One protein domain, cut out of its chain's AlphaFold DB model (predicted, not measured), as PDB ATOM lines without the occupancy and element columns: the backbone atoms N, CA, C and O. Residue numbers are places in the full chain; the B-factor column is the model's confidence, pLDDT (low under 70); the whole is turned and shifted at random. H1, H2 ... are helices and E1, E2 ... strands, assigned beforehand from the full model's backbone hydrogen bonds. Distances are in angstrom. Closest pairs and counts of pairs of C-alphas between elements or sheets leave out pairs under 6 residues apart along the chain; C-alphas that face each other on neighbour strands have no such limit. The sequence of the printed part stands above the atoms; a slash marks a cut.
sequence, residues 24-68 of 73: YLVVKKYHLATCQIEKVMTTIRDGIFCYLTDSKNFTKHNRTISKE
ATOM      1  N   TYR A  24     119.663  75.706  93.690       77.75
ATOM      2  CA  TYR A  24     120.496  76.900  93.789       77.75
ATOM      3  C   TYR A  24     120.607  77.562  92.419       77.75
ATOM      4  O   TYR A  24     121.145  76.987  91.474       77.75
ATOM      5  N   LEU A  25     120.138  78.803  92.327       77.56
ATOM      6  CA  LEU A  25     120.323  79.647  91.154       77.56
ATOM      7  C   LEU A  25     121.405  80.681  91.447       77.56
ATOM      8  O   LEU A  25     121.330  81.417  92.432       77.56
ATOM      9  N   VAL A  26     122.418  80.729  90.582       84.00
ATOM     10  CA  VAL A  26     123.575  81.617  90.729       84.00
ATOM     11  C   VAL A  26     123.639  82.562  89.539       84.00
ATOM     12  O   VAL A  26     123.777  82.131  88.395       84.00
ATOM     13  N   VAL A  27     123.596  83.865  89.809       85.50
ATOM     14  CA  VAL A  27     123.725  84.917  88.798       85.50
ATOM     15  C   VAL A  27     125.014  85.692  89.048       85.50
ATOM     16  O   VAL A  27     125.041  86.694  89.765       85.50
ATOM     17  N   LYS A  28     126.109  85.226  88.431       86.00
ATOM     18  CA  LYS A  28     127.467  85.766  88.645       86.00
ATOM     19  C   LYS A  28     127.572  87.272  88.394       86.00
ATOM     20  O   LYS A  28     128.229  87.954  89.167       86.00
ATOM     21  N   LYS A  29     126.889  87.787  87.362       90.56
ATOM     22  CA  LYS A  29     126.879  89.219  87.002       90.56
ATOM     23  C   LYS A  29     126.482  90.125  88.174       90.56
ATOM     24  O   LYS A  29     126.967  91.245  88.260       90.56
ATOM     25  N   TYR A  30     125.604  89.643  89.050       84.81
ATOM     26  CA  TYR A  30     125.095  90.397  90.197       84.81
ATOM     27  C   TYR A  30     125.646  89.886  91.532       84.81
ATOM     28  O   TYR A  30     125.143  90.285  92.575       84.81
ATOM     29  N   HIS A  31     126.638  88.984  91.510       87.06
ATOM     30  CA  HIS A  31     127.169  88.310  92.701       87.06
ATOM     31  C   HIS A  31     126.064  87.736  93.610       87.06
ATOM     32  O   HIS A  31     126.172  87.755  94.833       87.06
ATOM     33  N   LEU A  32     124.990  87.228  92.996       85.81
ATOM     34  CA  LEU A  32     123.782  86.779  93.682       85.81
ATOM     35  C   LEU A  32     123.666  85.254  93.610       85.81
ATOM     36  O   LEU A  32     123.737  84.672  92.525       85.81
ATOM     37  N   ALA A  33     123.433  84.620  94.756       85.88
ATOM     38  CA  ALA A  33     123.056  83.216  94.854       85.88
ATOM     39  C   ALA A  33     121.754  83.101  95.653       85.88
ATOM     40  O   ALA A  33     121.643  83.658  96.744       85.88
ATOM     41  N   THR A  34     120.768  82.385  95.116       81.75
ATOM     42  CA  THR A  34     119.476  82.168  95.778       81.75
ATOM     43  C   THR A  34     119.170  80.682  95.844       81.75
ATOM     44  O   THR A  34     119.248  79.998  94.824       81.75
ATOM     45  N   CYS A  35     118.780  80.192  97.020       78.62
ATOM     46  CA  CYS A  35     118.158  78.878  97.153       78.62
ATOM     47  C   CYS A  35     116.678  79.010  96.792       78.62
ATOM     48  O   CYS A  35     115.965  79.797  97.411       78.62
ATOM     49  N   GLN A  36     116.213  78.289  95.781       70.69
ATOM     50  CA  GLN A  36     114.814  78.272  95.394       70.69
ATOM     51  C   GLN A  36     114.107  77.149  96.148       70.69
ATOM     52  O   GLN A  36     114.188  75.982  95.778       70.69
ATOM     53  N   ILE A  37     113.396  77.537  97.205       75.12
ATOM     54  CA  ILE A  37     112.387  76.707  97.861       75.12
ATOM     55  C   ILE A  37     111.046  77.067  97.220       75.12
ATOM     56  O   ILE A  37     110.660  78.245  97.215       75.12
ATOM     57  N   GLU A  38     110.356  76.078  96.647       65.00
ATOM     58  CA  GLU A  38     109.062  76.290  95.994       65.00
ATOM     59  C   GLU A  38     108.079  77.041  96.904       65.00
ATOM     60  O   GLU A  38     108.032  76.854  98.122       65.00
ATOM     61  N   LYS A  39     107.300  77.933  96.279       70.56
ATOM     62  CA  LYS A  39     106.318  78.853  96.880       70.56
ATOM     63  C   LYS A  39     106.874  80.021  97.703       70.56
ATOM     64  O   LYS A  39     106.394  81.132  97.521       70.56
ATOM     65  N   VAL A  40     107.848  79.828  98.593       68.88
ATOM     66  CA  VAL A  40     108.312  80.924  99.480       68.88
ATOM     67  C   VAL A  40     109.296  81.847  98.766       68.88
ATOM     68  O   VAL A  40     109.230  83.069  98.900       68.88
ATOM     69  N   MET A  41     110.194  81.278  97.963       71.81
ATOM     70  CA  MET A  41     111.273  82.053  97.349       71.81
ATOM     71  C   MET A  41     110.858  82.741  96.048       71.81
ATOM     72  O   MET A  41     111.605  83.581  95.556       71.81
ATOM     73  N   THR A  42     109.673  82.452  95.501       77.31
ATOM     74  CA  THR A  42     109.197  83.065  94.249       77.31
ATOM     75  C   THR A  42     108.998  84.573  94.399       77.31
ATOM     76  O   THR A  42     109.495  85.325  93.565       77.31
ATOM     77  N   THR A  43     108.372  85.026  95.488       82.44
ATOM     78  CA  THR A  43     108.121  86.453  95.761       82.44
ATOM     79  C   THR A  43     109.403  87.226  96.071       82.44
ATOM     80  O   THR A  43     109.624  88.314  95.543       82.44
ATOM     81  N   ILE A  44     110.294  86.647  96.885       85.56
ATOM     82  CA  ILE A  44     111.595  87.258  97.200       85.56
ATOM     83  C   ILE A  44     112.433  87.390  95.926       85.56
ATOM     84  O   ILE A  44     113.015  88.442  95.663       85.56
ATOM     85  N   ARG A  45     112.470  86.332  95.108       82.25
ATOM     86  CA  ARG A  45     113.194  86.325  93.835       82.25
ATOM     87  C   ARG A  45     112.636  87.366  92.870       82.25
ATOM     88  O   ARG A  45     113.410  88.072  92.230       82.25
ATOM     89  N   ASP A  46     111.317  87.490  92.794       83.25
ATOM     90  CA  ASP A  46     110.651  88.537  92.024       83.25
ATOM     91  C   ASP A  46     111.097  89.936  92.439       83.25
ATOM     92  O   ASP A  46     111.492  90.726  91.581       83.25
ATOM     93  N   GLY A  47     111.095  90.223  93.743       87.44
ATOM     94  CA  GLY A  47     111.525  91.515  94.269       87.44
ATOM     95  C   GLY A  47     112.994  91.818  93.971       87.44
ATOM     96  O   GLY A  47     113.332  92.943  93.599       87.44
ATOM     97  N   ILE A  48     113.865  90.806  94.050       89.31
ATOM     98  CA  ILE A  48     115.268  90.926  93.632       89.31
ATOM     99  C   ILE A  48     115.352  91.298  92.147       89.31
ATOM    100  O   ILE A  48     116.086  92.217  91.793       89.31
ATOM    101  N   PHE A  49     114.595  90.633  91.270       86.62
ATOM    102  CA  PHE A  49     114.623  90.939  89.838       86.62
ATOM    103  C   PHE A  49     114.059  92.324  89.508       86.62
ATOM    104  O   PHE A  49     114.631  93.008  88.660       86.62
ATOM    105  N   CYS A  50     113.002  92.775  90.187       85.25
ATOM    106  CA  CYS A  50     112.500  94.144  90.047       85.25
ATOM    107  C   CYS A  50     113.577  95.172  90.426       85.25
ATOM    108  O   CYS A  50     113.835  96.095  89.651       85.25
ATOM    109  N   TYR A  51     114.281  94.967  91.546       90.06
ATOM    110  CA  TYR A  51     115.394  95.834  91.944       90.06
ATOM    111  C   TYR A  51     116.557  95.809  90.941       90.06
ATOM    112  O   TYR A  51     117.099  96.854  90.595       90.06
ATOM    113  N   LEU A  52     116.942  94.628  90.450       90.12
ATOM    114  CA  LEU A  52     118.028  94.491  89.475       90.12
ATOM    115  C   LEU A  52     117.689  95.106  88.108       90.12
ATOM    116  O   LEU A  52     118.603  95.496  87.382       90.12
ATOM    117  N   THR A  53     116.404  95.181  87.755       89.62
ATOM    118  CA  THR A  53     115.934  95.738  86.478       89.62
ATOM    119  C   THR A  53     115.867  97.265  86.515       89.62
ATOM    120  O   THR A  53     116.358  97.913  85.595       89.62
ATOM    121  N   ASP A  54     115.300  97.847  87.578       90.94
ATOM    122  CA  ASP A  54     115.202  99.302  87.754       90.94
ATOM    123  C   ASP A  54     115.401  99.697  89.225       90.94
ATOM    124  O   ASP A  54     114.468 100.019  89.968       90.94
ATOM    125  N   SER A  55     116.664  99.680  89.650       91.06
ATOM    126  CA  SER A  55     117.036  99.978  91.036       91.06
ATOM    127  C   SER A  55     116.676 101.404  91.444       91.06
ATOM    128  O   SER A  55     116.273 101.636  92.581       91.06
ATOM    129  N   LYS A  56     116.768 102.370  90.518       93.50
ATOM    130  CA  LYS A  56     116.484 103.783  90.797       93.50
ATOM    131  C   LYS A  56     115.025 103.978  91.168       93.50
ATOM    132  O   LYS A  56     114.726 104.639  92.160       93.50
ATOM    133  N   ASN A  57     114.121 103.411  90.380       90.25
ATOM    134  CA  ASN A  57     112.691 103.541  90.605       90.25
ATOM    135  C   ASN A  57     112.242 102.750  91.839       90.25
ATOM    136  O   ASN A  57     111.441 103.244  92.638       90.25
ATOM    137  N   PHE A  58     112.842 101.575  92.052       90.69
ATOM    138  CA  PHE A  58     112.628 100.767  93.247       90.69
ATOM    139  C   PHE A  58     112.997 101.532  94.527       90.69
ATOM    140  O   PHE A  58     112.183 101.648  95.446       90.69
ATOM    141  N   THR A  59     114.191 102.131  94.570       90.75
ATOM    142  CA  THR A  59     114.646 102.921  95.722       90.75
ATOM    143  C   THR A  59     113.856 104.223  95.873       90.75
ATOM    144  O   THR A  59     113.507 104.587  96.991       90.75
ATOM    145  N   LYS A  60     113.501 104.903  94.773       93.00
ATOM    146  CA  LYS A  60     112.714 106.149  94.802       93.00
ATOM    147  C   LYS A  60     111.345 105.972  95.465       93.00
ATOM    148  O   LYS A  60     110.885 106.874  96.157       93.00
ATOM    149  N   HIS A  61     110.712 104.818  95.274       89.44
ATOM    150  CA  HIS A  61     109.416 104.497  95.878       89.44
ATOM    151  C   HIS A  61     109.531 103.821  97.253       89.44
ATOM    152  O   HIS A  61     108.526 103.346  97.775       89.44
ATOM    153  N   ASN A  62     110.731 103.766  97.848       89.75
ATOM    154  CA  ASN A  62     110.996 103.060  99.107       89.75
ATOM    155  C   ASN A  62     110.481 101.609  99.093       89.75
ATOM    156  O   ASN A  62     110.007 101.086 100.110       89.75
ATOM    157  N   ARG A  63     110.553 100.953  97.925       88.31
ATOM    158  CA  ARG A  63     110.183  99.545  97.790       88.31
ATOM    159  C   ARG A  63     111.196  98.693  98.543       88.31
ATOM    160  O   ARG A  63     112.368  99.039  98.686       88.31
ATOM    161  N   THR A  64     110.722  97.576  99.074       89.94
ATOM    162  CA  THR A  64     111.540  96.626  99.834       89.94
ATOM    163  C   THR A  64     111.187  95.230  99.374       89.94
ATOM    164  O   THR A  64     110.010  94.918  99.249       89.94
ATOM    165  N   ILE A  65     112.199  94.388  99.153       88.75
ATOM    166  CA  ILE A  65     112.031  93.037  98.592       88.75
ATOM    167  C   ILE A  65     111.007  92.211  99.392       88.75
ATOM    168  O   ILE A  65     110.238  91.456  98.814       88.75
ATOM    169  N   SER A  66     110.950  92.389 100.716       84.19
ATOM    170  CA  SER A  66     110.005  91.693 101.600       84.19
ATOM    171  C   SER A  66     108.546  92.151 101.480       84.19
ATOM    172  O   SER A  66     107.663  91.468 101.992       84.19
ATOM    173  N   LYS A  67     108.281  93.294 100.837       85.31
ATOM    174  CA  LYS A  67     106.935  93.848 100.612       85.31
ATOM    175  C   LYS A  67     106.475  93.718  99.160       85.31
ATOM    176  O   LYS A  67     105.365  94.130  98.832       85.31
ATOM    177  N   GLU A  68     107.316  93.166  98.295       84.31
ATOM    178  CA  GLU A  68     106.972  92.889  96.905       84.31
ATOM    179  C   GLU A  68     105.937  91.767  96.839       84.31
ATOM    180  O   GLU A  68     105.980  90.808  97.607       84.31
TER     181      GLU A  68
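What this domain is: This is residues 24 to 68 of the 73 residues of an uncharacterized protein of Ancylostoma ceylanicum (UniProt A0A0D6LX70). Picture a flat, zigzag layout: a two-stranded hairpin, E1 and E2, at one end, the longer helix H1 in the middle, and the short helix H2 at the other end, set crosswise to H1. The chain turns from E2 into H1 at residues 37 to 40, and after H2 the last printed residues, 61 to 68, fold back toward H1. You are looking at 45 printed residues with two named strands and then two named helices, in the order E1, E2, H1, H2; the sheet has the order E1 - E2 and is antiparallel, and the class is mixed, helices and strands. The whole is only just compact, close to loose, with a radius of gyration of the C-alphas of 11.0 A, and it spans 30 by 24 by 10 A.

How they stand to each other: Start at the sheet, where E1, residues 24 to 27, and E2, residues 32 to 36, form a hairpin of antiparallel neighbours with 154 degrees between their directions. Look at C-alphas 24 and 35, which face each other at 4.5 A. Between the strands, N 25 and O 34 are within hydrogen-bond range at 2.9 A, and so are N 27 and O 32 at 2.8 A. Move on to H1, residues 41 to 53: it has 3 pairs of C-alphas within 8 A of E2, the closest being those of Gln 36 and Thr 42, 7.5 A apart. E1 and H1 are apart. Farther out is H2, residues 55 to 60, which is close to H1 but not clearly touching, with 2 pairs of C-alphas within 8 A; the closest are those of Tyr 51 and Phe 58, 5.8 A apart. The lines of H1 and H2 stand about perpendicular, at 88 degrees. H2 is apart from E1 and from E2. In H1 and H2 every O i to N i+4 pair is within hydrogen-bond range.

Where its parts are: Find C-alpha 32 at (123.782, 86.779, 93.682), where E2 begins; from there it runs 12.5 A to C-alpha 36. Its partner E1 begins at C-alpha 24, at (120.496, 76.900, 93.789), and covers 10.0 A to C-alpha 27. H1 runs 18.1 A from Met 41 to Thr 53. H2 runs 8.4 A from Ser 55 to Lys 60, where C-alpha 60 is at (112.714, 106.149, 94.802).

The domain as a whole: The two C-alphas farthest apart are those of Tyr 24 and Lys 60, at 30.3 A. The printed part has no cut, and the links E1 to E2, E2 to H1 and H1 to H2 are tight. In the B-factor column you will find a mean pLDDT of 84.4 for the printed part of this predicted model, with residues 38 and 40 under 70.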